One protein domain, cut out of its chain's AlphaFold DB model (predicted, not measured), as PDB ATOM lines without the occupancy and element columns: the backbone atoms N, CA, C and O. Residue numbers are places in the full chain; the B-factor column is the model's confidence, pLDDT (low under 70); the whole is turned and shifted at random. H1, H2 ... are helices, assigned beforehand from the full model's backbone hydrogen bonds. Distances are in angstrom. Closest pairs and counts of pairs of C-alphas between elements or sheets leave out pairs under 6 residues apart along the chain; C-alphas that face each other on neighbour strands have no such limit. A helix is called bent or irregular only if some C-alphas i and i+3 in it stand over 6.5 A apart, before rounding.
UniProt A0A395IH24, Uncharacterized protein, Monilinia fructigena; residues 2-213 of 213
ATOM      1  N   HIS A   2      15.807  -9.689 -34.965       55.88
ATOM      2  CA  HIS A   2      14.753  -9.305 -35.919       55.88
ATOM      3  C   HIS A   2      15.267  -8.702 -37.242       55.88
ATOM      4  O   HIS A   2      14.816  -9.132 -38.294       55.88
ATOM      5  N   VAL A   3      16.303  -7.853 -37.224       61.44
ATOM      6  CA  VAL A   3      16.945  -7.275 -38.435       61.44
ATOM      7  C   VAL A   3      17.452  -8.348 -39.418       61.44
ATOM      8  O   VAL A   3      17.264  -8.276 -40.634       61.44
ATOM      9  N   LYS A   4      18.041  -9.429 -38.887       68.38
ATOM     10  CA  LYS A   4      18.514 -10.560 -39.700       68.38
ATOM     11  C   LYS A   4      17.359 -11.371 -40.295       68.38
ATOM     12  O   LYS A   4      17.538 -11.983 -41.340       68.38
ATOM     13  N   LEU A   5      16.204 -11.413 -39.632       75.44
ATOM     14  CA  LEU A   5      15.010 -12.077 -40.159       75.44
ATOM     15  C   LEU A   5      14.329 -11.204 -41.214       75.44
ATOM     16  O   LEU A   5      14.050 -11.702 -42.300       75.44
ATOM     17  N   ALA A   6      14.160  -9.908 -40.941       79.06
ATOM     18  CA  ALA A   6      13.594  -8.935 -41.874       79.06
ATOM     19  C   ALA A   6      14.340  -8.925 -43.212       79.06
ATOM     20  O   ALA A   6      13.724  -9.052 -44.264       79.06
ATOM     21  N   SER A   7      15.676  -8.916 -43.183       79.06
ATOM     22  CA  SER A   7      16.493  -8.944 -44.406       79.06
ATOM     23  C   SER A   7      16.341 -10.219 -45.256       79.06
ATOM     24  O   SER A   7      16.712 -10.221 -46.431       79.06
ATOM     25  N   GLN A   8      15.779 -11.302 -44.708       83.31
ATOM     26  CA  GLN A   8      15.530 -12.561 -45.426       83.31
ATOM     27  C   GLN A   8      14.111 -12.670 -46.000       83.31
ATOM     28  O   GLN A   8      13.870 -13.529 -46.850       83.31
ATOM     29  N   VAL A   9      13.173 -11.831 -45.554       86.12
ATOM     30  CA  VAL A   9      11.795 -11.819 -46.057       86.12
ATOM     31  C   VAL A   9      11.726 -10.887 -47.268       86.12
ATOM     32  O   VAL A   9      12.086  -9.722 -47.136       86.12
ATOM     33  N   PRO A  10      11.274 -11.339 -48.453       89.38
ATOM     34  CA  PRO A  10      11.198 -10.459 -49.615       89.38
ATOM     35  C   PRO A  10      10.253  -9.274 -49.374       89.38
ATOM     36  O   PRO A  10       9.114  -9.464 -48.958       89.38
ATOM     37  N   TYR A  11      10.706  -8.062 -49.686       87.44
ATOM     38  CA  TYR A  11      10.049  -6.805 -49.305       87.44
ATOM     39  C   TYR A  11       8.564  -6.667 -49.718       87.44
ATOM     40  O   TYR A  11       7.751  -6.137 -48.964       87.44
ATOM     41  N   GLN A  12       8.160  -7.214 -50.869       85.06
ATOM     42  CA  GLN A  12       6.773  -7.131 -51.371       85.06
ATOM     43  C   GLN A  12       5.795  -8.099 -50.689       85.06
ATOM     44  O   GLN A  12       4.605  -8.116 -51.002       85.06
ATOM     45  N   ARG A  13       6.291  -8.990 -49.830       88.62
ATOM     46  CA  ARG A  13       5.511 -10.110 -49.311       88.62
ATOM     47  C   ARG A  13       4.678  -9.691 -48.090       88.62
ATOM     48  O   ARG A  13       5.202  -8.982 -47.232       88.62
ATOM     49  N   PRO A  14       3.423 -10.165 -47.957       88.88
ATOM     50  CA  PRO A  14       2.591  -9.895 -46.777       88.88
ATOM     51  C   PRO A  14       3.165 -10.508 -45.488       88.88
ATOM     52  O   PRO A  14       2.805 -10.125 -44.380       88.88
ATOM     53  N   GLU A  15       4.086 -11.465 -45.605       91.19
ATOM     54  CA  GLU A  15       4.873 -11.989 -44.491       91.19
ATOM     55  C   GLU A  15       5.669 -10.897 -43.761       91.19
ATOM     56  O   GLU A  15       5.959 -11.065 -42.578       91.19
ATOM     57  N   MET A  16       5.985  -9.783 -44.428       89.69
ATOM     58  CA  MET A  16       6.628  -8.646 -43.778       89.69
ATOM     59  C   MET A  16       5.693  -7.955 -42.776       89.69
ATOM     60  O   MET A  16       6.136  -7.590 -41.692       89.69
ATOM     61  N   ASP A  17       4.396  -7.854 -43.081       89.81
ATOM     62  CA  ASP A  17       3.406  -7.293 -42.152       89.81
ATOM     63  C   ASP A  17       3.263  -8.191 -40.912       89.81
ATOM     64  O   ASP A  17       3.260  -7.717 -39.782       89.81
ATOM     65  N   ARG A  18       3.299  -9.519 -41.094       89.88
ATOM     66  CA  ARG A  18       3.313 -10.468 -39.961       89.88
ATOM     67  C   ARG A  18       4.559 -10.335 -39.091       89.88
ATOM     68  O   ARG A  18       4.508 -10.635 -37.900       89.88
ATOM     69  N   LEU A  19       5.693  -9.961 -39.684       88.81
ATOM     70  CA  LEU A  19       6.919  -9.719 -38.931       88.81
ATOM     71  C   LEU A  19       6.794  -8.452 -38.079       88.81
ATOM     72  O   LEU A  19       7.289  -8.443 -36.953       88.81
ATOM     73  N   VAL A  20       6.110  -7.426 -38.591       87.94
ATOM     74  CA  VAL A  20       5.750  -6.219 -37.833       87.94
ATOM     75  C   VAL A  20       4.817  -6.573 -36.675       87.94
ATOM     76  O   VAL A  20       5.121  -6.231 -35.534       87.94
ATOM     77  N   ASP A  21       3.762  -7.351 -36.921       88.62
ATOM     78  CA  ASP A  21       2.853  -7.812 -35.861       88.62
ATOM     79  C   ASP A  21       3.608  -8.583 -34.769       88.62
ATOM     80  O   ASP A  21       3.469  -8.310 -33.575       88.62
ATOM     81  N   LEU A  22       4.464  -9.528 -35.176       87.44
ATOM     82  CA  LEU A  22       5.289 -10.304 -34.254       87.44
ATOM     83  C   LEU A  22       6.221  -9.405 -33.437       87.44
ATOM     84  O   LEU A  22       6.405  -9.649 -32.247       87.44
ATOM     85  N   PHE A  23       6.812  -8.382 -34.058       84.00
ATOM     86  CA  PHE A  23       7.668  -7.428 -33.364       84.00
ATOM     87  C   PHE A  23       6.909  -6.734 -32.223       84.00
ATOM     88  O   PHE A  23       7.392  -6.743 -31.090       84.00
ATOM     89  N   PHE A  24       5.697  -6.230 -32.474       82.88
ATOM     90  CA  PHE A  24       4.873  -5.610 -31.432       82.88
ATOM     91  C   PHE A  24       4.423  -6.599 -30.350       82.88
ATOM     92  O   PHE A  24       4.412  -6.249 -29.172       82.88
ATOM     93  N   GLU A  25       4.078  -7.839 -30.706       85.25
ATOM     94  CA  GLU A  25       3.730  -8.865 -29.712       85.25
ATOM     95  C   GLU A  25       4.913  -9.219 -28.804       85.25
ATOM     96  O   GLU A  25       4.738  -9.421 -27.602       85.25
ATOM     97  N   LEU A  26       6.132  -9.246 -29.348       81.06
ATOM     98  CA  LEU A  26       7.332  -9.485 -28.553       81.06
ATOM     99  C   LEU A  26       7.612  -8.337 -27.580       81.06
ATOM    100  O   LEU A  26       7.964  -8.617 -26.437       81.06
ATOM    101  N   GLN A  27       7.394  -7.080 -27.982       74.75
ATOM    102  CA  GLN A  27       7.557  -5.910 -27.104       74.75
ATOM    103  C   GLN A  27       6.640  -5.954 -25.869       74.75
ATOM    104  O   GLN A  27       6.991  -5.421 -24.821       74.75
ATOM    105  N   LYS A  28       5.489  -6.632 -25.953       78.06
ATOM    106  CA  LYS A  28       4.531  -6.773 -24.839       78.06
ATOM    107  C   LYS A  28       4.956  -7.799 -23.784       78.06
ATOM    108  O   LYS A  28       4.294  -7.918 -22.753       78.06
ATOM    109  N   LEU A  29       5.993  -8.604 -24.034       77.00
ATOM    110  CA  LEU A  29       6.378  -9.669 -23.108       77.00
ATOM    111  C   LEU A  29       7.135  -9.103 -21.889       77.00
ATOM    112  O   LEU A  29       8.045  -8.295 -22.054       77.00
ATOM    113  N   PRO A  30       6.876  -9.609 -20.666       64.19
ATOM    114  CA  PRO A  30       7.475  -9.102 -19.421       64.19
ATOM    115  C   PRO A  30       8.995  -9.323 -19.312       64.19
ATOM    116  O   PRO A  30       9.637  -8.805 -18.408       64.19
ATOM    117  N   LEU A  31       9.601 -10.068 -20.244       61.44
ATOM    118  CA  LEU A  31      11.061 -10.136 -20.404       61.44
ATOM    119  C   LEU A  31      11.663  -8.795 -20.868       61.44
ATOM    120  O   LEU A  31      12.860  -8.571 -20.695       61.44
ATOM    121  N   PHE A  32      10.837  -7.921 -21.446       55.06
ATOM    122  CA  PHE A  32      11.217  -6.610 -21.966       55.06
ATOM    123  C   PHE A  32      10.750  -5.456 -21.063       55.06
ATOM    124  O   PHE A  32      11.170  -4.321 -21.268       55.06
ATOM    125  N   GLU A  33       9.980  -5.734 -20.003       45.16
ATOM    126  CA  GLU A  33       9.688  -4.753 -18.954       45.16
ATOM    127  C   GLU A  33      10.952  -4.490 -18.116       45.16
ATOM    128  O   GLU A  33      11.400  -5.323 -17.328       45.16
ATOM    129  N   GLY A  34      11.556  -3.313 -18.292       49.09
ATOM    130  CA  GLY A  34      12.628  -2.809 -17.424       49.09
ATOM    131  C   GLY A  34      14.062  -3.165 -17.828       49.09
ATOM    132  O   GLY A  34      14.998  -2.693 -17.181       49.09
ATOM    133  N   SER A  35      14.279  -3.924 -18.906       44.41
ATOM    134  CA  SER A  35      15.586  -3.926 -19.571       44.41
ATOM    135  C   SER A  35      15.593  -2.791 -20.594       44.41
ATOM    136  O   SER A  35      14.630  -2.631 -21.335       44.41
ATOM    137  N   GLY A  36      16.651  -1.980 -20.640       44.91
ATOM    138  CA  GLY A  36      16.855  -0.913 -21.635       44.91
ATOM    139  C   GLY A  36      17.034  -1.430 -23.072       44.91
ATOM    140  O   GLY A  36      17.869  -0.923 -23.817       44.91
ATOM    141  N   PHE A  37      16.277  -2.461 -23.452       44.19
ATOM    142  CA  PHE A  37      16.242  -3.105 -24.756       44.19
ATOM    143  C   PHE A  37      15.842  -2.118 -25.858       44.19
ATOM    144  O   PHE A  37      16.283  -2.287 -26.989       44.19
ATOM    145  N   GLY A  38      15.093  -1.062 -25.516       43.22
ATOM    146  CA  GLY A  38      14.719   0.018 -26.435       43.22
ATOM    147  C   GLY A  38      15.849   0.986 -26.804       43.22
ATOM    148  O   GLY A  38      15.796   1.562 -27.876       43.22
ATOM    149  N   ALA A  39      16.896   1.137 -25.983       38.59
ATOM    150  CA  ALA A  39      17.972   2.102 -26.259       38.59
ATOM    151  C   ALA A  39      19.259   1.425 -26.761       38.59
ATOM    152  O   ALA A  39      19.872   1.876 -27.721       38.59
ATOM    153  N   ALA A  40      19.654   0.301 -26.150       38.25
ATOM    154  CA  ALA A  40      20.949  -0.324 -26.434       38.25
ATOM    155  C   ALA A  40      20.971  -1.196 -27.703       38.25
ATOM    156  O   ALA A  40      22.048  -1.507 -28.200       38.25
ATOM    157  N   THR A  41      19.814  -1.615 -28.233       50.19
ATOM    158  CA  THR A  41      19.786  -2.438 -29.455       50.19
ATOM    159  C   THR A  41      19.726  -1.601 -30.724       50.19
ATOM    160  O   THR A  41      20.367  -1.973 -31.698       50.19
ATOM    161  N   ILE A  42      19.055  -0.450 -30.705       44.88
ATOM    162  CA  ILE A  42      18.887   0.378 -31.899       44.88
ATOM    163  C   ILE A  42      20.192   1.107 -32.265       44.88
ATOM    164  O   ILE A  42      20.563   1.133 -33.431       44.88
ATOM    165  N   GLU A  43      20.983   1.574 -31.294       42.12
ATOM    166  CA  GLU A  43      22.312   2.178 -31.539       42.12
ATOM    167  C   GLU A  43      23.317   1.201 -32.189       42.12
ATOM    168  O   GLU A  43      24.090   1.576 -33.077       42.12
ATOM    169  N   GLU A  44      23.249  -0.086 -31.831       47.50
ATOM    170  CA  GLU A  44      23.988  -1.154 -32.516       47.50
ATOM    171  C   GLU A  44      23.404  -1.473 -33.910       47.50
ATOM    172  O   GLU A  44      24.160  -1.856 -34.808       47.50
ATOM    173  N   TRP A  45      22.092  -1.288 -34.129       50.34
ATOM    174  CA  TRP A  45      21.457  -1.368 -35.458       50.34
ATOM    175  C   TRP A  45      21.921  -0.205 -36.362       50.34
ATOM    176  O   TRP A  45      22.300  -0.438 -37.513       50.34
ATOM    177  N   PHE A  46      22.025   1.013 -35.814       46.59
ATOM    178  CA  PHE A  46      22.475   2.240 -36.493       46.59
ATOM    179  C   PHE A  46      23.908   2.160 -37.015       46.59
ATOM    180  O   PHE A  46      24.172   2.503 -38.172       46.59
ATOM    181  N   GLN A  47      24.845   1.669 -36.198       45.34
ATOM    182  CA  GLN A  47      26.243   1.530 -36.622       45.34
ATOM    183  C   GLN A  47      26.453   0.415 -37.654       45.34
ATOM    184  O   GLN A  47      27.374   0.508 -38.474       45.34
ATOM    185  N   TYR A  48      25.623  -0.634 -37.623       45.31
ATOM    186  CA  TYR A  48      25.717  -1.744 -38.569       45.31
ATOM    187  C   TYR A  48      25.200  -1.345 -39.958       45.31
ATOM    188  O   TYR A  48      25.851  -1.663 -40.952       45.31
ATOM    189  N   ASP A  49      24.104  -0.582 -40.038       54.25
ATOM    190  CA  ASP A  49      23.429  -0.315 -41.311       54.25
ATOM    191  C   ASP A  49      23.947   0.903 -42.082       54.25
ATOM    192  O   ASP A  49      24.141   0.780 -43.284       54.25
ATOM    193  N   ALA A  50      24.272   2.045 -41.463       49.06
ATOM    194  CA  ALA A  50      24.769   3.203 -42.232       49.06
ATOM    195  C   ALA A  50      26.122   2.908 -42.918       49.06
ATOM    196  O   ALA A  50      26.374   3.283 -44.066       49.06
ATOM    197  N   ARG A  51      26.993   2.149 -42.240       46.31
ATOM    198  CA  ARG A  51      28.269   1.688 -42.802       46.31
ATOM    199  C   ARG A  51      28.077   0.558 -43.815       46.31
ATOM    200  O   ARG A  51      28.814   0.512 -44.796       46.31
ATOM    201  N   ALA A  52      27.103  -0.334 -43.616       48.69
ATOM    202  CA  ALA A  52      26.755  -1.353 -44.605       48.69
ATOM    203  C   ALA A  52      26.122  -0.740 -45.863       48.69
ATOM    204  O   ALA A  52      26.487  -1.159 -46.953       48.69
ATOM    205  N   MET A  53      25.284   0.294 -45.749       52.69
ATOM    206  CA  MET A  53      24.752   1.074 -46.876       52.69
ATOM    207  C   MET A  53      25.872   1.673 -47.721       52.69
ATOM    208  O   MET A  53      25.900   1.490 -48.936       52.69
ATOM    209  N   HIS A  54      26.835   2.317 -47.060       51.84
ATOM    210  CA  HIS A  54      27.975   2.947 -47.719       51.84
ATOM    211  C   HIS A  54      28.985   1.926 -48.291       51.84
ATOM    212  O   HIS A  54      29.758   2.256 -49.189       51.84
ATOM    213  N   MET A  55      29.017   0.682 -47.794       44.81
ATOM    214  CA  MET A  55      29.874  -0.389 -48.336       44.81
ATOM    215  C   MET A  55      29.179  -1.249 -49.407       44.81
ATOM    216  O   MET A  55      29.833  -1.694 -50.351       44.81
ATOM    217  N   ALA A  56      27.866  -1.465 -49.302       48.88
ATOM    218  CA  ALA A  56      27.051  -2.168 -50.292       48.88
ATOM    219  C   ALA A  56      26.814  -1.319 -51.551       48.88
ATOM    220  O   ALA A  56      26.628  -1.872 -52.631       48.88
ATOM    221  N   SER A  57      26.882   0.014 -51.443       51.69
ATOM    222  CA  SER A  57      26.933   0.905 -52.609       51.69
ATOM    223  C   SER A  57      28.260   0.800 -53.377       51.69
ATOM    224  O   SER A  57      28.285   1.004 -54.588       51.69
ATOM    225  N   GLN A  58      29.356   0.430 -52.698       51.34
ATOM    226  CA  GLN A  58      30.709   0.361 -53.275       51.34
ATOM    227  C   GLN A  58      31.119  -1.023 -53.786       51.34
ATOM    228  O   GLN A  58      32.038  -1.133 -54.597       51.34
ATOM    229  N   THR A  59      30.484  -2.088 -53.302       49.16
ATOM    230  CA  THR A  59      30.811  -3.464 -53.681       49.16
ATOM    231  C   THR A  59      29.615  -4.072 -54.394       49.16
ATOM    232  O   THR A  59      28.494  -3.968 -53.915       49.16
ATOM    233  N   ASP A  60      29.836  -4.676 -55.559       54.12
ATOM    234  CA  ASP A  60      28.800  -5.228 -56.441       54.12
ATOM    235  C   ASP A  60      28.154  -6.509 -55.860       54.12
ATOM    236  O   ASP A  60      28.232  -7.599 -56.420       54.12
ATOM    237  N   GLN A  61      27.607  -6.412 -54.645       66.88
ATOM    238  CA  GLN A  61      27.040  -7.517 -53.884       66.88
ATOM    239  C   GLN A  61      25.515  -7.445 -53.937       66.88
ATOM    240  O   GLN A  61      24.863  -6.998 -52.994       66.88
ATOM    241  N   ASP A  62      24.932  -7.937 -55.032       72.50
ATOM    242  CA  ASP A  62      23.476  -8.002 -55.243       72.50
ATOM    243  C   ASP A  62      22.710  -8.580 -54.046       72.50
ATOM    244  O   ASP A  62      21.610  -8.137 -53.715       72.50
ATOM    245  N   GLN A  63      23.308  -9.544 -53.339       75.12
ATOM    246  CA  GLN A  63      22.702 -10.143 -52.153       75.12
ATOM    247  C   GLN A  63      22.554  -9.153 -50.988       75.12
ATOM    248  O   GLN A  63      21.538  -9.194 -50.291       75.12
ATOM    249  N   GLU A  64      23.531  -8.272 -50.769       74.56
ATOM    250  CA  GLU A  64      23.449  -7.256 -49.716       74.56
ATOM    251  C   GLU A  64      22.448  -6.159 -50.098       74.56
ATOM    252  O   GLU A  64      21.642  -5.766 -49.257       74.56
ATOM    253  N   ARG A  65      22.372  -5.768 -51.383       76.06
ATOM    254  CA  ARG A  65      21.325  -4.843 -51.868       76.06
ATOM    255  C   ARG A  65      19.915  -5.391 -51.609       76.06
ATOM    256  O   ARG A  65      19.046  -4.665 -51.131       76.06
ATOM    257  N   VAL A  66      19.687  -6.683 -51.873       81.69
ATOM    258  CA  VAL A  66      18.396  -7.347 -51.611       81.69
ATOM    259  C   VAL A  66      18.067  -7.359 -50.119       81.69
ATOM    260  O   VAL A  66      16.955  -7.004 -49.729       81.69
ATOM    261  N   ARG A  67      19.028  -7.746 -49.275       80.44
ATOM    262  CA  ARG A  67      18.853  -7.754 -47.815       80.44
ATOM    263  C   ARG A  67      18.510  -6.375 -47.282       80.44
ATOM    264  O   ARG A  67      17.629  -6.250 -46.434       80.44
ATOM    265  N   PHE A  68      19.185  -5.364 -47.808       78.06
ATOM    266  CA  PHE A  68      19.000  -3.990 -47.397       78.06
ATOM    267  C   PHE A  68      17.630  -3.440 -47.824       78.06
ATOM    268  O   PHE A  68      16.927  -2.839 -47.011       78.06
ATOM    269  N   ARG A  69      17.174  -3.744 -49.048       82.19
ATOM    270  CA  ARG A  69      15.810  -3.417 -49.508       82.19
ATOM    271  C   ARG A  69      14.735  -4.061 -48.630       82.19
ATOM    272  O   ARG A  69      13.776  -3.396 -48.245       82.19
ATOM    273  N   ASN A  70      14.912  -5.335 -48.285       87.25
ATOM    274  CA  ASN A  70      14.006  -6.055 -47.390       87.25
ATOM    275  C   ASN A  70      13.948  -5.408 -46.000       87.25
ATOM    276  O   ASN A  70      12.861  -5.198 -45.465       87.25
ATOM    277  N   LEU A  71      15.106  -5.044 -45.444       82.12
ATOM    278  CA  LEU A  71      15.178  -4.363 -44.157       82.12
ATOM    279  C   LEU A  71      14.507  -2.985 -44.192       82.12
ATOM    280  O   LEU A  71      13.693  -2.694 -43.326       82.12
ATOM    281  N   SER A  72      14.780  -2.163 -45.204       82.44
ATOM    282  CA  SER A  72      14.161  -0.833 -45.307       82.44
ATOM    283  C   SER A  72      12.644  -0.901 -45.430       82.44
ATOM    284  O   SER A  72      11.943  -0.124 -44.795       82.44
ATOM    285  N   SER A  73      12.116  -1.875 -46.175       88.81
ATOM    286  CA  SER A  73      10.668  -2.097 -46.250       88.81
ATOM    287  C   SER A  73      10.068  -2.524 -44.904       88.81
ATOM    288  O   SER A  73       8.970  -2.097 -44.552       88.81
ATOM    289  N   PHE A  74      10.785  -3.334 -44.118       87.88
ATOM    290  CA  PHE A  74      10.373  -3.669 -42.753       87.88
ATOM    291  C   PHE A  74      10.337  -2.432 -41.846       87.88
ATOM    292  O   PHE A  74       9.330  -2.207 -41.179       87.88
ATOM    293  N   LEU A  75      11.394  -1.613 -41.862       84.81
ATOM    294  CA  LEU A  75      11.467  -0.383 -41.067       84.81
ATOM    295  C   LEU A  75      10.367   0.612 -41.464       84.81
ATOM    296  O   LEU A  75       9.685   1.144 -40.594       84.81
ATOM    297  N   ALA A  76      10.102   0.784 -42.760       88.25
ATOM    298  CA  ALA A  76       9.016   1.641 -43.232       88.25
ATOM    299  C   ALA A  76       7.643   1.169 -42.726       88.25
ATOM    300  O   ALA A  76       6.810   1.969 -42.306       88.25
ATOM    301  N   ARG A  77       7.400  -0.146 -42.698       90.44
ATOM    302  CA  ARG A  77       6.163  -0.690 -42.123       90.44
ATOM    303  C   ARG A  77       6.087  -0.539 -40.601       90.44
ATOM    304  O   ARG A  77       4.985  -0.357 -40.093       90.44
ATOM    305  N   LEU A  78       7.212  -0.601 -39.882       86.75
ATOM    306  CA  LEU A  78       7.247  -0.313 -38.441       86.75
ATOM    307  C   LEU A  78       6.857   1.140 -38.160       86.75
ATOM    308  O   LEU A  78       5.984   1.373 -37.328       86.75
ATOM    309  N   VAL A  79       7.431   2.092 -38.904       85.25
ATOM    310  CA  VAL A  79       7.075   3.516 -38.805       85.25
ATOM    311  C   VAL A  79       5.589   3.716 -39.091       85.25
ATOM    312  O   VAL A  79       4.877   4.310 -38.289       85.25
ATOM    313  N   LYS A  80       5.073   3.125 -40.177       88.56
ATOM    314  CA  LYS A  80       3.637   3.161 -40.502       88.56
ATOM    315  C   LYS A  80       2.751   2.639 -39.363       88.56
ATOM    316  O   LYS A  80       1.626   3.100 -39.190       88.56
ATOM    317  N   ALA A  81       3.232   1.651 -38.615       87.56
ATOM    318  CA  ALA A  81       2.518   1.051 -37.496       87.56
ATOM    319  C   ALA A  81       2.673   1.829 -36.171       87.56
ATOM    320  O   ALA A  81       2.149   1.377 -35.153       87.56
ATOM    321  N   GLY A  82       3.350   2.982 -36.177       81.38
ATOM    322  CA  GLY A  82       3.513   3.852 -35.009       81.38
ATOM    323  C   GLY A  82       4.699   3.486 -34.115       81.38
ATOM    324  O   GLY A  82       4.618   3.661 -32.903       81.38
ATOM    325  N   PHE A  83       5.773   2.923 -34.676       78.69
ATOM    326  CA  PHE A  83       7.040   2.767 -33.954       78.69
ATOM    327  C   PHE A  83       7.855   4.072 -34.025       78.69
ATOM    328  O   PHE A  83       8.129   4.541 -35.129       78.69
ATOM    329  N   GLU A  84       8.196   4.660 -32.871       64.31
ATOM    330  CA  GLU A  84       8.661   6.058 -32.754       64.31
ATOM    331  C   GLU A  84      10.182   6.301 -32.925       64.31
ATOM    332  O   GLU A  84      11.033   5.506 -32.516       64.31
ATOM    333  N   ASP A  85      10.448   7.501 -33.464       54.56
ATOM    334  CA  ASP A  85      11.637   8.372 -33.511       54.56
ATOM    335  C   ASP A  85      12.898   7.961 -34.268       54.56
ATOM    336  O   ASP A  85      13.448   8.757 -35.034       54.56
ATOM    337  N   SER A  86      13.424   6.758 -34.088       58.31
ATOM    338  CA  SER A  86      14.805   6.512 -34.528       58.31
ATOM    339  C   SER A  86      14.895   6.090 -36.014       58.31
ATOM    340  O   SER A  86      15.892   6.299 -36.709       58.31
ATOM    341  N   GLU A  87      13.803   5.563 -36.552       63.97
ATOM    342  CA  GLU A  87      13.710   4.919 -37.856       63.97
ATOM    343  C   GLU A  87      13.548   5.927 -38.998       63.97
ATOM    344  O   GLU A  87      13.956   5.657 -40.131       63.97
ATOM    345  N   MET A  88      13.019   7.114 -38.697       72.31
ATOM    346  CA  MET A  88      12.852   8.204 -39.661       72.31
ATOM    347  C   MET A  88      14.194   8.727 -40.187       72.31
ATOM    348  O   MET A  88      14.288   9.114 -41.356       72.31
ATOM    349  N   LEU A  89      15.268   8.617 -39.395       72.50
ATOM    350  CA  LEU A  89      16.640   8.887 -39.838       72.50
ATOM    351  C   LEU A  89      17.028   8.026 -41.053       72.50
ATOM    352  O   LEU A  89      17.628   8.527 -42.004       72.50
ATOM    353  N   TYR A  90      16.667   6.738 -41.062       75.31
ATOM    354  CA  TYR A  90      16.965   5.845 -42.187       75.31
ATOM    355  C   TYR A  90      16.201   6.229 -43.442       75.31
ATOM    356  O   TYR A  90      16.757   6.188 -44.543       75.31
ATOM    357  N   ALA A  91      14.936   6.601 -43.277       81.50
ATOM    358  CA  ALA A  91      14.104   7.073 -44.366       81.50
ATOM    359  C   ALA A  91      14.728   8.327 -45.000       81.50
ATOM    360  O   ALA A  91      14.890   8.394 -46.221       81.50
ATOM    361  N   PHE A  92      15.182   9.263 -44.164       80.44
ATOM    362  CA  PHE A  92      15.834  10.496 -44.589       80.44
ATOM    363  C   PHE A  92      17.162  10.257 -45.314       80.44
ATOM    364  O   PHE A  92      17.340  10.747 -46.428       80.44
ATOM    365  N   ILE A  93      18.068   9.459 -44.734       77.31
ATOM    366  CA  ILE A  93      19.342   9.090 -45.376       77.31
ATOM    367  C   ILE A  93      19.071   8.422 -46.727       77.31
ATOM    368  O   ILE A  93      19.681   8.785 -47.728       77.31
ATOM    369  N   THR A  94      18.123   7.482 -46.781       82.75
ATOM    370  CA  THR A  94      17.796   6.759 -48.019       82.75
ATOM    371  C   THR A  94      17.281   7.708 -49.102       82.75
ATOM    372  O   THR A  94      17.704   7.609 -50.253       82.75
ATOM    373  N   LEU A  95      16.388   8.640 -48.750       87.56
ATOM    374  CA  LEU A  95      15.880   9.657 -49.675       87.56
ATOM    375  C   LEU A  95      16.996  10.580 -50.161       87.56
ATOM    376  O   LEU A  95      17.082  10.851 -51.358       87.56
ATOM    377  N   GLN A  96      17.877  11.016 -49.265       82.75
ATOM    378  CA  GLN A  96      18.998  11.881 -49.605       82.75
ATOM    379  C   GLN A  96      19.966  11.194 -50.582       82.75
ATOM    380  O   GLN A  96      20.235  11.718 -51.662       82.75
ATOM    381  N   GLU A  97      20.424   9.985 -50.254       78.81
ATOM    382  CA  GLU A  97      21.329   9.190 -51.096       78.81
ATOM    383  C   GLU A  97      20.715   8.893 -52.476       78.81
ATOM    384  O   GLU A  97      21.387   8.958 -53.504       78.81
ATOM    385  N   ALA A  98      19.414   8.598 -52.520       85.31
ATOM    386  CA  ALA A  98      18.726   8.266 -53.763       85.31
ATOM    387  C   ALA A  98      18.423   9.488 -54.644       85.31
ATOM    388  O   ALA A  98      18.421   9.377 -55.873       85.31
ATOM    389  N   LEU A  99      18.082  10.630 -54.041       87.69
ATOM    390  CA  LEU A  99      17.424  11.731 -54.749       87.69
ATOM    391  C   LEU A  99      18.256  13.004 -54.816       87.69
ATOM    392  O   LEU A  99      18.035  13.788 -55.741       87.69
ATOM    393  N   GLU A 100      19.178  13.220 -53.881       85.38
ATOM    394  CA  GLU A 100      19.952  14.461 -53.787       85.38
ATOM    395  C   GLU A 100      21.344  14.371 -54.393       85.38
ATOM    396  O   GLU A 100      21.905  15.413 -54.711       85.38
ATOM    397  N   TYR A 101      21.893  13.188 -54.655       75.38
ATOM    398  CA  TYR A 101      23.117  13.110 -55.454       75.38
ATOM    399  C   TYR A 101      22.882  13.609 -56.883       75.38
ATOM    400  O   TYR A 101      21.832  13.358 -57.479       75.38
ATOM    401  N   GLU A 102      23.858  14.321 -57.454       65.88
ATOM    402  CA  GLU A 102      23.797  14.708 -58.861       65.88
ATOM    403  C   GLU A 102      23.893  13.467 -59.754       65.88
ATOM    404  O   GLU A 102      24.888  12.745 -59.799       65.88
ATOM    405  N   PHE A 103      22.824  13.223 -60.506       64.44
ATOM    406  CA  PHE A 103      22.841  12.273 -61.603       64.44
ATOM    407  C   PHE A 103      23.028  13.078 -62.875       64.44
ATOM    408  O   PHE A 103      22.058  13.574 -63.453       64.44
ATOM    409  N   GLU A 104      24.274  13.237 -63.311       56.69
ATOM    410  CA  GLU A 104      24.522  13.748 -64.652       56.69
ATOM    411  C   GLU A 104      23.853  12.792 -65.647       56.69
ATOM    412  O   GLU A 104      24.206  11.616 -65.728       56.69
ATOM    413  N   ALA A 105      22.882  13.280 -66.423       50.16
ATOM    414  CA  ALA A 105      22.168  12.470 -67.415       50.16
ATOM    415  C   ALA A 105      23.108  11.838 -68.469       50.16
ATOM    416  O   ALA A 105      22.731  10.885 -69.146       50.16
ATOM    417  N   ALA A 106      24.337  12.349 -68.593       53.22
ATOM    418  CA  ALA A 106      25.391  11.793 -69.434       53.22
ATOM    419  C   ALA A 106      26.093  10.563 -68.821       53.22
ATOM    420  O   ALA A 106      26.779   9.834 -69.539       53.22
ATOM    421  N   ASN A 107      25.924  10.309 -67.521       65.31
ATOM    422  CA  ASN A 107      26.601   9.250 -66.784       65.31
ATOM    423  C   ASN A 107      25.632   8.108 -66.426       65.31
ATOM    424  O   ASN A 107      25.237   7.907 -65.276       65.31
ATOM    425  N   ALA A 108      25.246   7.346 -67.454       65.88
ATOM    426  CA  ALA A 108      24.330   6.210 -67.349       65.88
ATOM    427  C   ALA A 108      24.753   5.167 -66.296       65.88
ATOM    428  O   ALA A 108      23.897   4.554 -65.661       65.88
ATOM    429  N   SER A 109      26.059   4.973 -66.075       67.38
ATOM    430  CA  SER A 109      26.547   4.001 -65.091       67.38
ATOM    431  C   SER A 109      26.235   4.414 -63.655       67.38
ATOM    432  O   SER A 109      25.932   3.543 -62.845       67.38
ATOM    433  N   HIS A 110      26.239   5.712 -63.338       66.94
ATOM    434  CA  HIS A 110      25.875   6.194 -62.004       66.94
ATOM    435  C   HIS A 110      24.373   6.023 -61.728       66.94
ATOM    436  O   HIS A 110      23.981   5.563 -60.660       66.94
ATOM    437  N   VAL A 111      23.527   6.309 -62.726       70.25
ATOM    438  CA  VAL A 111      22.067   6.116 -62.627       70.25
ATOM    439  C   VAL A 111      21.713   4.646 -62.390       70.25
ATOM    440  O   VAL A 111      20.887   4.348 -61.532       70.25
ATOM    441  N   LEU A 112      22.354   3.729 -63.118       71.38
ATOM    442  CA  LEU A 112      22.129   2.290 -62.970       71.38
ATOM    443  C   LEU A 112      22.660   1.750 -61.634       71.38
ATOM    444  O   LEU A 112      21.995   0.942 -60.992       71.38
ATOM    445  N   ALA A 113      23.830   2.216 -61.183       70.06
ATOM    446  CA  ALA A 113      24.423   1.776 -59.919       70.06
ATOM    447  C   ALA A 113      23.557   2.127 -58.697       70.06
ATOM    448  O   ALA A 113      23.538   1.369 -57.728       70.06
ATOM    449  N   SER A 114      22.807   3.230 -58.766       73.44
ATOM    450  CA  SER A 114      21.941   3.711 -57.682       73.44
ATOM    451  C   SER A 114      20.462   3.360 -57.869       73.44
ATOM    452  O   SER A 114      19.629   3.793 -57.074       73.44
ATOM    453  N   GLU A 115      20.102   2.558 -58.879       85.06
ATOM    454  CA  GLU A 115      18.710   2.156 -59.133       85.06
ATOM    455  C   GLU A 115      18.045   1.544 -57.886       85.06
ATOM    456  O   GLU A 115      16.886   1.833 -57.569       85.06
ATOM    457  N   TYR A 116      18.795   0.729 -57.140       84.12
ATOM    458  CA  TYR A 116      18.294   0.104 -55.919       84.12
ATOM    459  C   TYR A 116      17.929   1.144 -54.846       84.12
ATOM    460  O   TYR A 116      16.919   0.968 -54.169       84.12
ATOM    461  N   LEU A 117      18.680   2.248 -54.732       85.38
ATOM    462  CA  LEU A 117      18.394   3.333 -53.786       85.38
ATOM    463  C   LEU A 117      17.092   4.046 -54.148       85.38
ATOM    464  O   LEU A 117      16.277   4.295 -53.265       85.38
ATOM    465  N   VAL A 118      16.841   4.292 -55.439       90.38
ATOM    466  CA  VAL A 118      15.573   4.884 -55.911       90.38
ATOM    467  C   VAL A 118      14.389   3.998 -55.529       90.38
ATOM    468  O   VAL A 118      13.396   4.481 -54.987       90.38
ATOM    469  N   SER A 119      14.511   2.690 -55.760       91.00
ATOM    470  CA  SER A 119      13.493   1.711 -55.372       91.00
ATOM    471  C   SER A 119      13.232   1.688 -53.860       91.00
ATOM    472  O   SER A 119      12.093   1.526 -53.429       91.00
ATOM    473  N   MET A 120      14.275   1.840 -53.048       89.25
ATOM    474  CA  MET A 120      14.168   1.842 -51.588       89.25
ATOM    475  C   MET A 120      13.574   3.139 -51.043       89.25
ATOM    476  O   MET A 120      12.708   3.101 -50.174       89.25
ATOM    477  N   ALA A 121      13.999   4.276 -51.583       92.19
ATOM    478  CA  ALA A 121      13.432   5.576 -51.267       92.19
ATOM    479  C   ALA A 121      11.935   5.618 -51.608       92.19
ATOM    480  O   ALA A 121      11.131   6.114 -50.819       92.19
ATOM    481  N   ALA A 122      11.543   5.048 -52.752       94.69
ATOM    482  CA  ALA A 122      10.139   4.944 -53.134       94.69
ATOM    483  C   ALA A 122       9.328   4.117 -52.122       94.69
ATOM    484  O   ALA A 122       8.239   4.528 -51.733       94.69
ATOM    485  N   GLU A 123       9.866   2.985 -51.661       92.38
ATOM    486  CA  GLU A 123       9.214   2.129 -50.661       92.38
ATOM    487  C   GLU A 123       8.939   2.877 -49.346       92.38
ATOM    488  O   GLU A 123       7.837   2.777 -48.807       92.38
ATOM    489  N   TRP A 124       9.902   3.669 -48.861       92.75
ATOM    490  CA  TRP A 124       9.726   4.503 -47.666       92.75
ATOM    491  C   TRP A 124       8.543   5.457 -47.800       92.75
ATOM    492  O   TRP A 124       7.696   5.520 -46.914       92.75
ATOM    493  N   ILE A 125       8.437   6.147 -48.933       94.94
ATOM    494  CA  ILE A 125       7.326   7.060 -49.206       94.94
ATOM    495  C   ILE A 125       5.993   6.314 -49.318       94.94
ATOM    496  O   ILE A 125       4.988   6.752 -48.759       94.94
ATOM    497  N   ILE A 126       5.969   5.185 -50.030       94.12
ATOM    498  CA  ILE A 126       4.747   4.403 -50.258       94.12
ATOM    499  C   ILE A 126       4.196   3.852 -48.939       94.12
ATOM    500  O   ILE A 126       2.983   3.870 -48.723       94.12
ATOM    501  N   MET A 127       5.076   3.355 -48.070       91.81
ATOM    502  CA  MET A 127       4.675   2.721 -46.818       91.81
ATOM    503  C   MET A 127       4.467   3.729 -45.689       91.81
ATOM    504  O   MET A 127       3.494   3.596 -44.954       91.81
ATOM    505  N   ALA A 128       5.352   4.717 -45.564       90.88
ATOM    506  CA  ALA A 128       5.481   5.554 -44.372       90.88
ATOM    507  C   ALA A 128       5.501   7.063 -44.661       90.88
ATOM    508  O   ALA A 128       5.800   7.845 -43.767       90.88
ATOM    509  N   GLY A 129       5.185   7.501 -45.886       90.38
ATOM    510  CA  GLY A 129       5.287   8.913 -46.271       90.38
ATOM    511  C   GLY A 129       4.489   9.880 -45.386       90.38
ATOM    512  O   GLY A 129       4.907  11.016 -45.216       90.38
ATOM    513  N   GLU A 130       3.379   9.433 -44.796       88.31
ATOM    514  CA  GLU A 130       2.539  10.240 -43.893       88.31
ATOM    515  C   GLU A 130       3.263  10.600 -42.582       88.31
ATOM    516  O   GLU A 130       3.038  11.675 -42.037       88.31
ATOM    517  N   ALA A 131       4.195   9.759 -42.118       84.00
ATOM    518  CA  ALA A 131       4.955  10.016 -40.893       84.00
ATOM    519  C   ALA A 131       5.923  11.206 -41.030       84.00
ATOM    520  O   ALA A 131       6.210  11.884 -40.051       84.00
ATOM    521  N   PHE A 132       6.368  11.532 -42.250       78.62
ATOM    522  CA  PHE A 132       7.294  12.650 -42.492       78.62
ATOM    523  C   PHE A 132       6.726  14.025 -42.132       78.62
ATOM    524  O   PHE A 132       7.503  14.944 -41.885       78.62
ATOM    525  N   LEU A 133       5.401  14.187 -42.136       70.56
ATOM    526  CA  LEU A 133       4.754  15.464 -41.819       70.56
ATOM    527  C   LEU A 133       4.321  15.571 -40.354       70.56
ATOM    528  O   LEU A 133       4.016  16.671 -39.903       70.56
ATOM    529  N   LEU A 134       4.348  14.463 -39.609       60.59
ATOM    530  CA  LEU A 134       4.038  14.439 -38.180       60.59
ATOM    531  C   LEU A 134       5.249  14.851 -37.318       60.59
ATOM    532  O   LEU A 134       5.054  15.487 -36.288       60.59
ATOM    533  N   ASP A 135       6.482  14.604 -37.783       56.47
ATOM    534  CA  ASP A 135       7.732  14.806 -37.015       56.47
ATOM    535  C   ASP A 135       8.485  16.118 -37.339       56.47
ATOM    536  O   ASP A 135       9.712  16.207 -37.252       56.47
ATOM    537  N   VAL A 136       7.776  17.175 -37.751       51.41
ATOM    538  CA  VAL A 136       8.404  18.423 -38.242       51.41
ATOM    539  C   VAL A 136       9.122  19.222 -37.134       51.41
ATOM    540  O   VAL A 136       9.912  20.113 -37.450       51.41
ATOM    541  N   GLU A 137       8.902  18.914 -35.851       46.28
ATOM    542  CA  GLU A 137       9.406  19.744 -34.745       46.28
ATOM    543  C   GLU A 137      10.872  19.483 -34.335       46.28
ATOM    544  O   GLU A 137      11.505  20.429 -33.874       46.28
ATOM    545  N   ASP A 138      11.465  18.306 -34.597       46.38
ATOM    546  CA  ASP A 138      12.799  17.940 -34.057       46.38
ATOM    547  C   ASP A 138      13.822  17.427 -35.099       46.38
ATOM    548  O   ASP A 138      14.834  16.808 -34.769       46.38
ATOM    549  N   ALA A 139      13.625  17.716 -36.389       50.56
ATOM    550  CA  ALA A 139      14.509  17.244 -37.464       50.56
ATOM    551  C   ALA A 139      15.820  18.052 -37.651       50.56
ATOM    552  O   ALA A 139      16.331  18.177 -38.772       50.56
ATOM    553  N   ASP A 140      16.372  18.611 -36.573       43.75
ATOM    554  CA  ASP A 140      17.677  19.278 -36.574       43.75
ATOM    555  C   ASP A 140      18.794  18.224 -36.463       43.75
ATOM    556  O   ASP A 140      19.007  17.622 -35.415       43.75
ATOM    557  N   GLY A 141      19.550  18.006 -37.546       47.88
ATOM    558  CA  GLY A 141      20.762  17.170 -37.507       47.88
ATOM    559  C   GLY A 141      20.929  16.156 -38.637       47.88
ATOM    560  O   GLY A 141      21.981  15.530 -38.728       47.88
ATOM    561  N   TYR A 142      19.963  16.030 -39.545       52.72
ATOM    562  CA  TYR A 142      20.015  15.052 -40.644       52.72
ATOM    563  C   TYR A 142      20.866  15.484 -41.854       52.72
ATOM    564  O   TYR A 142      20.760  14.928 -42.944       52.72
ATOM    565  N   ALA A 143      21.737  16.472 -41.660       45.22
ATOM    566  CA  ALA A 143      22.612  17.032 -42.676       45.22
ATOM    567  C   ALA A 143      23.842  16.145 -42.918       45.22
ATOM    568  O   ALA A 143      24.711  16.063 -42.047       45.22
ATOM    569  N   SER A 144      24.006  15.577 -44.116       49.12
ATOM    570  CA  SER A 144      25.365  15.301 -44.593       49.12
ATOM    571  C   SER A 144      25.919  16.549 -45.292       49.12
ATOM    572  O   SER A 144      25.235  17.219 -46.063       49.12
ATOM    573  N   GLN A 145      27.167  16.898 -44.980       45.19
ATOM    574  CA  GLN A 145      27.950  17.857 -45.759       45.19
ATOM    575  C   GLN A 145      28.509  17.125 -46.988       45.19
ATOM    576  O   GLN A 145      29.260  16.163 -46.826       45.19
ATOM    577  N   GLY A 146      28.166  17.565 -48.201       51.38
ATOM    578  CA  GLY A 146      28.669  16.981 -49.452       51.38
ATOM    579  C   GLY A 146      28.087  17.635 -50.710       51.38
ATOM    580  O   GLY A 146      27.284  18.560 -50.600       51.38
ATOM    581  N   ASP A 147      28.490  17.139 -51.886       56.28
ATOM    582  CA  ASP A 147      28.024  17.551 -53.228       56.28
ATOM    583  C   ASP A 147      26.568  17.098 -53.494       56.28
ATOM    584  O   ASP A 147      26.278  16.315 -54.402       56.28
ATOM    585  N   LEU A 148      25.640  17.536 -52.644       66.44
ATOM    586  CA  LEU A 148      24.209  17.304 -52.799       66.44
ATOM    587  C   LEU A 148      23.598  18.415 -53.661       66.44
ATOM    588  O   LEU A 148      23.894  19.594 -53.497       66.44
ATOM    589  N   SER A 149      22.688  18.036 -54.552       74.06
ATOM    590  CA  SER A 149      21.945  18.941 -55.439       74.06
ATOM    591  C   SER A 149      20.817  19.716 -54.743       74.06
ATOM    592  O   SER A 149      20.177  20.567 -55.363       74.06
ATOM    593  N   TRP A 150      20.547  19.438 -53.463       78.81
ATOM    594  CA  TRP A 150      19.660  20.255 -52.639       78.81
ATOM    595  C   TRP A 150      20.448  21.393 -51.978       78.81
ATOM    596  O   TRP A 150      21.300  21.158 -51.129       78.81
ATOM    597  N   GLU A 151      20.126  22.635 -52.344       77.44
ATOM    598  CA  GLU A 151      20.824  23.842 -51.861       77.44
ATOM    599  C   GLU A 151      20.161  24.497 -50.631       77.44
ATOM    600  O   GLU A 151      20.616  25.538 -50.156       77.44
ATOM    601  N   GLY A 152      19.041  23.949 -50.146       73.50
ATOM    602  CA  GLY A 152      18.289  24.521 -49.026       73.50
ATOM    603  C   GLY A 152      18.804  24.095 -47.649       73.50
ATOM    604  O   GLY A 152      19.792  23.377 -47.524       73.50
ATOM    605  N   GLU A 153      18.089  24.504 -46.595       72.31
ATOM    606  CA  GLU A 153      18.418  24.109 -45.218       72.31
ATOM    607  C   GLU A 153      18.484  22.578 -45.083       72.31
ATOM    608  O   GLU A 153      17.645  21.867 -45.658       72.31
ATOM    609  N   PRO A 154      19.431  22.040 -44.298       69.31
ATOM    610  CA  PRO A 154      19.706  20.614 -44.270       69.31
ATOM    611  C   PRO A 154      18.807  19.868 -43.268       69.31
ATOM    612  O   PRO A 154      19.215  18.907 -42.621       69.31
ATOM    613  N   ARG A 155      17.558  20.316 -43.171       72.88
ATOM    614  CA  ARG A 155      16.479  19.741 -42.368       72.88
ATOM    615  C   ARG A 155      15.317  19.355 -43.270       72.88
ATOM    616  O   ARG A 155      15.288  19.712 -44.455       72.88
ATOM    617  N   PHE A 156      14.356  18.626 -42.720       78.56
ATOM    618  CA  PHE A 156      13.110  18.391 -43.430       78.56
ATOM    619  C   PHE A 156      12.384  19.725 -43.670       78.56
ATOM    620  O   PHE A 156      12.330  20.596 -42.805       78.56
ATOM    621  N   SER A 157      11.868  19.917 -44.880       81.25
ATOM    622  CA  SER A 157      11.066  21.087 -45.230       81.25
ATOM    623  C   SER A 157      10.161  20.762 -46.407       81.25
ATOM    624  O   SER A 157      10.494  19.905 -47.230       81.25
ATOM    625  N   LEU A 158       9.066  21.508 -46.549       84.25
ATOM    626  CA  LEU A 158       8.189  21.388 -47.714       84.25
ATOM    627  C   LEU A 158       8.956  21.599 -49.033       84.25
ATOM    628  O   LEU A 158       8.740  20.883 -50.007       84.25
ATOM    629  N   GLY A 159       9.916  22.530 -49.061       86.31
ATOM    630  CA  GLY A 159      10.763  22.743 -50.237       86.31
ATOM    631  C   GLY A 159      11.578  21.499 -50.614       86.31
ATOM    632  O   GLY A 159      11.656  21.150 -51.796       86.31
ATOM    633  N   ARG A 160      12.135  20.802 -49.614       88.31
ATOM    634  CA  ARG A 160      12.906  19.561 -49.796       88.31
ATOM    635  C   ARG A 160      12.003  18.391 -50.200       88.31
ATOM    636  O   ARG A 160      12.333  17.653 -51.123       88.31
ATOM    637  N   TRP A 161      10.811  18.298 -49.611       90.12
ATOM    638  CA  TRP A 161       9.766  17.348 -50.009       90.12
ATOM    639  C   TRP A 161       9.376  17.494 -51.486       90.12
ATOM    640  O   TRP A 161       9.372  16.526 -52.252       90.12
ATOM    641  N   GLN A 162       9.118  18.726 -51.929       91.25
ATOM    642  CA  GLN A 162       8.803  19.025 -53.326       91.25
ATOM    643  C   GLN A 162       9.994  18.754 -54.255       91.25
ATOM    644  O   GLN A 162       9.808  18.325 -55.398       91.25
ATOM    645  N   PHE A 163      11.225  18.994 -53.791       91.38
ATOM    646  CA  PHE A 163      12.431  18.619 -54.523       91.38
ATOM    647  C   PHE A 163      12.486  17.104 -54.756       91.38
ATOM    648  O   PHE A 163      12.537  16.678 -55.912       91.38
ATOM    649  N   TRP A 164      12.370  16.290 -53.705       93.50
ATOM    650  CA  TRP A 164      12.328  14.828 -53.810       93.50
ATOM    651  C   TRP A 164      11.193  14.332 -54.706       93.50
ATOM    652  O   TRP A 164      11.414  13.488 -55.575       93.50
ATOM    653  N   THR A 165      10.006  14.930 -54.591       95.31
ATOM    654  CA  THR A 165       8.857  14.634 -55.461       95.31
ATOM    655  C   THR A 165       9.209  14.821 -56.944       95.31
ATOM    656  O   THR A 165       8.896  13.968 -57.781       95.31
ATOM    657  N   ARG A 166       9.903  15.914 -57.301       94.00
ATOM    658  CA  ARG A 166      10.374  16.148 -58.680       94.00
ATOM    659  C   ARG A 166      11.423  15.124 -59.113       94.00
ATOM    660  O   ARG A 166      11.386  14.681 -60.260       94.00
ATOM    661  N   ARG A 167      12.333  14.731 -58.218       93.12
ATOM    662  CA  ARG A 167      13.374  13.724 -58.494       93.12
ATOM    663  C   ARG A 167      12.773  12.344 -58.764       93.12
ATOM    664  O   ARG A 167      13.145  11.711 -59.748       93.12
ATOM    665  N   PHE A 168      11.774  11.917 -57.995       95.56
ATOM    666  CA  PHE A 168      11.010  10.709 -58.321       95.56
ATOM    667  C   PHE A 168      10.307  10.811 -59.679       95.56
ATOM    668  O   PHE A 168      10.343   9.862 -60.460       95.56
ATOM    669  N   GLY A 169       9.738  11.977 -60.009       94.56
ATOM    670  CA  GLY A 169       9.168  12.238 -61.333       94.56
ATOM    671  C   GLY A 169      10.186  12.091 -62.474       94.56
ATOM    672  O   GLY A 169       9.862  11.516 -63.511       94.56
ATOM    673  N   PHE A 170      11.425  12.548 -62.274       91.81
ATOM    674  CA  PHE A 170      12.526  12.323 -63.216       91.81
ATOM    675  C   PHE A 170      12.826  10.826 -63.388       91.81
ATOM    676  O   PHE A 170      12.869  10.336 -64.517       91.81
ATOM    677  N   PHE A 171      12.971  10.078 -62.290       92.50
ATOM    678  CA  PHE A 171      13.263   8.643 -62.353       92.50
ATOM    679  C   PHE A 171      12.129   7.821 -62.969       92.50
ATOM    680  O   PHE A 171      12.399   6.883 -63.715       92.50
ATOM    681  N   ALA A 172      10.870   8.209 -62.757       95.00
ATOM    682  CA  ALA A 172       9.717   7.588 -63.405       95.00
ATOM    683  C   ALA A 172       9.774   7.662 -64.945       95.00
ATOM    684  O   ALA A 172       9.244   6.782 -65.623       95.00
ATOM    685  N   GLY A 173      10.426   8.691 -65.498       90.81
ATOM    686  CA  GLY A 173      10.636   8.867 -66.938       90.81
ATOM    687  C   GLY A 173      11.970   8.328 -67.468       90.81
ATOM    688  O   GLY A 173      12.225   8.427 -68.665       90.81
ATOM    689  N   CYS A 174      12.839   7.780 -66.614       89.75
ATOM    690  CA  CYS A 174      14.191   7.383 -67.001       89.75
ATOM    691  C   CYS A 174      14.212   5.979 -67.630       89.75
ATOM    692  O   CYS A 174      14.227   4.976 -66.919       89.75
ATOM    693  N   GLU A 175      14.256   5.894 -68.964       90.00
ATOM    694  CA  GLU A 175      14.221   4.624 -69.720       90.00
ATOM    695  C   GLU A 175      15.359   3.645 -69.383       90.00
ATOM    696  O   GLU A 175      15.224   2.450 -69.634       90.00
ATOM    697  N   MET A 176      16.456   4.135 -68.798       87.00
ATOM    698  CA  MET A 176      17.581   3.300 -68.369       87.00
ATOM    699  C   MET A 176      17.249   2.426 -67.154       87.00
ATOM    700  O   MET A 176      17.867   1.382 -66.986       87.00
ATOM    701  N   LEU A 177      16.290   2.834 -66.317       89.19
ATOM    702  CA  LEU A 177      15.870   2.064 -65.145       89.19
ATOM    703  C   LEU A 177      14.920   0.934 -65.536       89.19
ATOM    704  O   LEU A 177      14.231   1.006 -66.557       89.19
ATOM    705  N   THR A 178      14.806  -0.083 -64.687       92.25
ATOM    706  CA  THR A 178      13.792  -1.127 -64.857       92.25
ATOM    707  C   THR A 178      12.376  -0.556 -64.748       92.25
ATOM    708  O   THR A 178      12.121   0.461 -64.100       92.25
ATOM    709  N   GLU A 179      11.416  -1.234 -65.380       94.88
ATOM    710  CA  GLU A 179      10.001  -0.857 -65.292       94.88
ATOM    711  C   GLU A 179       9.486  -0.870 -63.844       94.88
ATOM    712  O   GLU A 179       8.713   0.007 -63.464       94.88
ATOM    713  N   GLU A 180       9.963  -1.811 -63.023       92.69
ATOM    714  CA  GLU A 180       9.646  -1.884 -61.595       92.69
ATOM    715  C   GLU A 180      10.057  -0.597 -60.869       92.69
ATOM    716  O   GLU A 180       9.211   0.035 -60.232       92.69
ATOM    717  N   THR A 181      11.315  -0.162 -61.016       92.81
ATOM    718  CA  THR A 181      11.802   1.062 -60.366       92.81
ATOM    719  C   THR A 181      11.064   2.298 -60.869       92.81
ATOM    720  O   THR A 181      10.679   3.148 -60.067       92.81
ATOM    721  N   ARG A 182      10.811   2.407 -62.182       95.75
ATOM    722  CA  ARG A 182      10.058   3.545 -62.738       95.75
ATOM    723  C   ARG A 182       8.641   3.624 -62.174       95.75
ATOM    724  O   ARG A 182       8.186   4.710 -61.819       95.75
ATOM    725  N   ASN A 183       7.955   2.488 -62.065       96.56
ATOM    726  CA  ASN A 183       6.607   2.425 -61.505       96.56
ATOM    727  C   ASN A 183       6.599   2.757 -60.007       96.56
ATOM    728  O   ASN A 183       5.729   3.505 -59.563       96.56
ATOM    729  N   ALA A 184       7.580   2.265 -59.246       95.25
ATOM    730  CA  ALA A 184       7.733   2.603 -57.832       95.25
ATOM    731  C   ALA A 184       7.997   4.105 -57.634       95.25
ATOM    732  O   ALA A 184       7.317   4.746 -56.836       95.25
ATOM    733  N   ALA A 185       8.911   4.691 -58.413       96.62
ATOM    734  CA  ALA A 185       9.195   6.125 -58.376       96.62
ATOM    735  C   ALA A 185       7.959   6.963 -58.737       96.62
ATOM    736  O   ALA A 185       7.655   7.948 -58.065       96.62
ATOM    737  N   LYS A 186       7.202   6.550 -59.762       97.88
ATOM    738  CA  LYS A 186       5.945   7.207 -60.133       97.88
ATOM    739  C   LYS A 186       4.940   7.188 -58.979       97.88
ATOM    740  O   LYS A 186       4.409   8.239 -58.630       97.88
ATOM    741  N   LEU A 187       4.715   6.018 -58.383       97.50
ATOM    742  CA  LEU A 187       3.779   5.853 -57.274       97.50
ATOM    743  C   LEU A 187       4.202   6.675 -56.050       97.50
ATOM    744  O   LEU A 187       3.360   7.314 -55.426       97.50
ATOM    745  N   ALA A 188       5.500   6.712 -55.737       97.44
ATOM    746  CA  ALA A 188       6.038   7.547 -54.669       97.44
ATOM    747  C   ALA A 188       5.764   9.037 -54.931       97.44
ATOM    748  O   ALA A 188       5.205   9.710 -54.070       97.44
ATOM    749  N   ALA A 189       6.057   9.547 -56.133       97.62
ATOM    750  CA  ALA A 189       5.775  10.941 -56.484       97.62
ATOM    751  C   ALA A 189       4.276  11.289 -56.395       97.62
ATOM    752  O   ALA A 189       3.921  12.383 -55.961       97.62
ATOM    753  N   GLU A 190       3.393  10.379 -56.815       97.50
ATOM    754  CA  GLU A 190       1.937  10.548 -56.700       97.50
ATOM    755  C   GLU A 190       1.487  10.565 -55.234       97.50
ATOM    756  O   GLU A 190       0.723  11.444 -54.833       97.50
ATOM    757  N   LYS A 191       2.012   9.649 -54.412       96.06
ATOM    758  CA  LYS A 191       1.721   9.584 -52.976       96.06
ATOM    759  C   LYS A 191       2.191  10.843 -52.246       96.06
ATOM    760  O   LYS A 191       1.431  11.370 -51.443       96.06
ATOM    761  N   MET A 192       3.381  11.364 -52.562       95.19
ATOM    762  CA  MET A 192       3.901  12.594 -51.946       95.19
ATOM    763  C   MET A 192       3.019  13.811 -52.219       95.19
ATOM    764  O   MET A 192       2.770  14.594 -51.307       95.19
ATOM    765  N   LYS A 193       2.517  13.945 -53.452       95.06
ATOM    766  CA  LYS A 193       1.580  15.018 -53.821       95.06
ATOM    767  C   LYS A 193       0.253  14.889 -53.083       95.06
ATOM    768  O   LYS A 193      -0.237  15.871 -52.551       95.06
ATOM    769  N   CYS A 194      -0.291  13.673 -53.012       93.56
ATOM    770  CA  CYS A 194      -1.530  13.410 -52.282       93.56
ATOM    771  C   CYS A 194      -1.406  13.769 -50.793       93.56
ATOM    772  O   CYS A 194      -2.330  14.338 -50.227       93.56
ATOM    773  N   ILE A 195      -0.274  13.434 -50.167       91.56
ATOM    774  CA  ILE A 195       0.008  13.776 -48.768       91.56
ATOM    775  C   ILE A 195       0.104  15.304 -48.602       91.56
ATOM    776  O   ILE A 195      -0.524  15.868 -47.714       91.56
ATOM    777  N   GLU A 196       0.839  15.985 -49.488       88.44
ATOM    778  CA  GLU A 196       0.978  17.448 -49.469       88.44
ATOM    779  C   GLU A 196      -0.375  18.169 -49.624       88.44
ATOM    780  O   GLU A 196      -0.641  19.142 -48.918       88.44
ATOM    781  N   GLU A 197      -1.244  17.683 -50.513       87.44
ATOM    782  CA  GLU A 197      -2.594  18.221 -50.729       87.44
ATOM    783  C   GLU A 197      -3.497  18.025 -49.499       87.44
ATOM    784  O   GLU A 197      -4.168  18.969 -49.082       87.44
ATOM    785  N   GLN A 198      -3.477  16.839 -48.883       83.69
ATOM    786  CA  GLN A 198      -4.281  16.529 -47.691       83.69
ATOM    787  C   GLN A 198      -3.921  17.413 -46.493       83.69
ATOM    788  O   GLN A 198      -4.815  17.924 -45.819       83.69
ATOM    789  N   GLU A 199      -2.631  17.652 -46.256       72.75
ATOM    790  CA  GLU A 199      -2.188  18.550 -45.183       72.75
ATOM    791  C   GLU A 199      -2.531  20.016 -45.474       72.75
ATOM    792  O   GLU A 199      -2.920  20.762 -44.572       72.75
ATOM    793  N   CYS A 200      -2.459  20.439 -46.742       68.44
ATOM    794  CA  CYS A 200      -2.896  21.777 -47.140       68.44
ATOM    795  C   CYS A 200      -4.399  21.990 -46.875       68.44
ATOM    796  O   CYS A 200      -4.795  23.049 -46.381       68.44
ATOM    797  N   GLU A 201      -5.236  20.989 -47.167       72.62
ATOM    798  CA  GLU A 201      -6.675  21.021 -46.873       72.62
ATOM    799  C   GLU A 201      -6.953  21.033 -45.362       72.62
ATOM    800  O   GLU A 201      -7.753  21.846 -44.890       72.62
ATOM    801  N   ALA A 202      -6.264  20.186 -44.590       68.38
ATOM    802  CA  ALA A 202      -6.400  20.124 -43.135       68.38
ATOM    803  C   ALA A 202      -6.037  21.460 -42.462       68.38
ATOM    804  O   ALA A 202      -6.768  21.940 -41.589       68.38
ATOM    805  N   PHE A 203      -4.957  22.105 -42.911       63.75
ATOM    806  CA  PHE A 203      -4.532  23.411 -42.409       63.75
ATOM    807  C   PHE A 203      -5.521  24.532 -42.767       63.75
ATOM    808  O   PHE A 203      -5.811  25.388 -41.929       63.75
ATOM    809  N   SER A 204      -6.092  24.513 -43.978       64.12
ATOM    810  CA  SER A 204      -7.120  25.481 -44.392       64.12
ATOM    811  C   SER A 204      -8.381  25.368 -43.533       64.12
ATOM    812  O   SER A 204      -8.875  26.378 -43.040       64.12
ATOM    813  N   LEU A 205      -8.867  24.145 -43.294       68.88
ATOM    814  CA  LEU A 205     -10.042  23.902 -42.449       68.88
ATOM    815  C   LEU A 205      -9.812  24.338 -40.997       68.88
ATOM    816  O   LEU A 205     -10.722  24.860 -40.353       68.88
ATOM    817  N   TYR A 206      -8.597  24.143 -40.476       66.75
ATOM    818  CA  TYR A 206      -8.227  24.616 -39.146       66.75
ATOM    819  C   TYR A 206      -8.247  26.149 -39.057       66.75
ATOM    820  O   TYR A 206      -8.793  26.700 -38.103       66.75
ATOM    821  N   LEU A 207      -7.699  26.847 -40.056       65.12
ATOM    822  CA  LEU A 207      -7.722  28.311 -40.097       65.12
ATOM    823  C   LEU A 207      -9.145  28.870 -40.211       65.12
ATOM    824  O   LEU A 207      -9.462  29.823 -39.503       65.12
ATOM    825  N   ASP A 208     -10.007  28.258 -41.023       69.19
ATOM    826  CA  ASP A 208     -11.407  28.678 -41.152       69.19
ATOM    827  C   ASP A 208     -12.160  28.549 -39.809       69.19
ATOM    828  O   ASP A 208     -12.872  29.462 -39.397       69.19
ATOM    829  N   LEU A 209     -11.923  27.472 -39.048       68.31
ATOM    830  CA  LEU A 209     -12.514  27.267 -37.713       68.31
ATOM    831  C   LEU A 209     -11.994  28.239 -36.636       68.31
ATOM    832  O   LEU A 209     -12.688  28.497 -35.646       68.31
ATOM    833  N   VAL A 210     -10.771  28.748 -36.797       65.81
ATOM    834  CA  VAL A 210     -10.140  29.698 -35.866       65.81
ATOM    835  C   VAL A 210     -10.519  31.147 -36.189       65.81
ATOM    836  O   VAL A 210     -10.587  31.962 -35.275       65.81
ATOM    837  N   ILE A 211     -10.776  31.476 -37.458       65.88
ATOM    838  CA  ILE A 211     -11.141  32.833 -37.899       65.88
ATOM    839  C   ILE A 211     -12.645  33.118 -37.704       65.88
ATOM    840  O   ILE A 211     -13.019  34.276 -37.523       65.88
ATOM    841  N   ASP A 212     -13.494  32.085 -37.675       55.62
ATOM    842  CA  ASP A 212     -14.942  32.204 -37.433       55.62
ATOM    843  C   ASP A 212     -15.353  32.212 -35.933       55.62
ATOM    844  O   ASP A 212     -16.548  32.159 -35.622       55.62
ATOM    845  N   ASN A 213     -14.398  32.312 -34.992       47.00
ATOM    846  CA  ASN A 213     -14.626  32.516 -33.544       47.00
ATOM    847  C   ASN A 213     -14.065  33.857 -33.047       47.00
ATOM    848  O   ASN A 213     -14.648  34.405 -32.081       47.00
TER     849      ASN A 213
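What this domain is: This is residues 2 to 213 of the 213 residues of an uncharacterized protein of Monilinia fructigena (UniProt A0A395IH24). H7 runs through the core between H4 and H9, the three pointing nearly the same way, with H5 crossing H7 on one side and H8 packed along H9. H1 and H2 pack on H4 away from H9, and residues 200 to 213, mostly the far part of H9, stick out as a long arm. The printed part has 212 residues with nine named helices, H1 to H9 in order, and no named strand; its class is all helix. It is compact, with a radius of gyration of the C-alphas of 18.2 A and spans of 62 by 53 by 34 A.

How they stand to each other: H1, residues 2 to 6, only just touches H2, residues 15 to 27, with 3 pairs of C-alphas within 8 A, the closest those of Ala 6 and Met 16, 7.2 A. H4, residues 62 to 80, is the hub, touching five helices. Its residues 74 to 78 touch H2, closest at the C-alphas of Val 20 and Leu 78, 6.1 A, at a steep tilt of 58 degrees. H3, residues 37 to 56, forms a hairpin with H4, only just touching it with 3 pairs, the closest C-alphas Ala 56 and Glu 64, 6.3 A. H7, residues 115 to 133, touches H4 at a shallow tilt of 8 degrees, the same way, closest at the C-alphas of Lys 80 and Ala 128, 4.9 A. H5, residues 88 to 99, touches H7 at a steep tilt of 44 degrees, closest at the C-alphas of Ala 98 and Leu 117, 4.9 A. H6, residues 108 to 113, touches no helix; it and H7 meet only through their link. H8, residues 158 to 172, forms a hairpin with H9, residues 179 to 211, closest at the C-alphas of Ala 172 and Arg 182, 4.1 A. H3, H4, H5, H7, H8 and H9 form an up and down bundle, each running against the one before it. Every O i to N i+4 pair is within hydrogen-bond range in H1, H2, H4, H5, H6, H8 and H9, but 11 of 16 in H3 and 11 of 15 in H7.

Where its parts are: C-alpha 2 of H1 is at (14.753, -9.305, -35.919). H3 is 27.7 A long, H4 27.1 A and H9 48.3 A, ending with C-alpha 211 at (-11.141, 32.833, -37.899). H7 is irregular: C-alphas 127 and 130 are 8.3 A apart, with a kink of 68 degrees near residue 127.

The domain as a whole: The C-alphas of Asp 60 and Asn 213, the two farthest apart, are 61.9 A apart. The printed part has no cut. The link from H7 to H8, 24 residues, is long. Mean pLDDT of the printed part is 74.6; 77 residues are under 70, among them 30 to 61, 134 to 148 and 202 to 213.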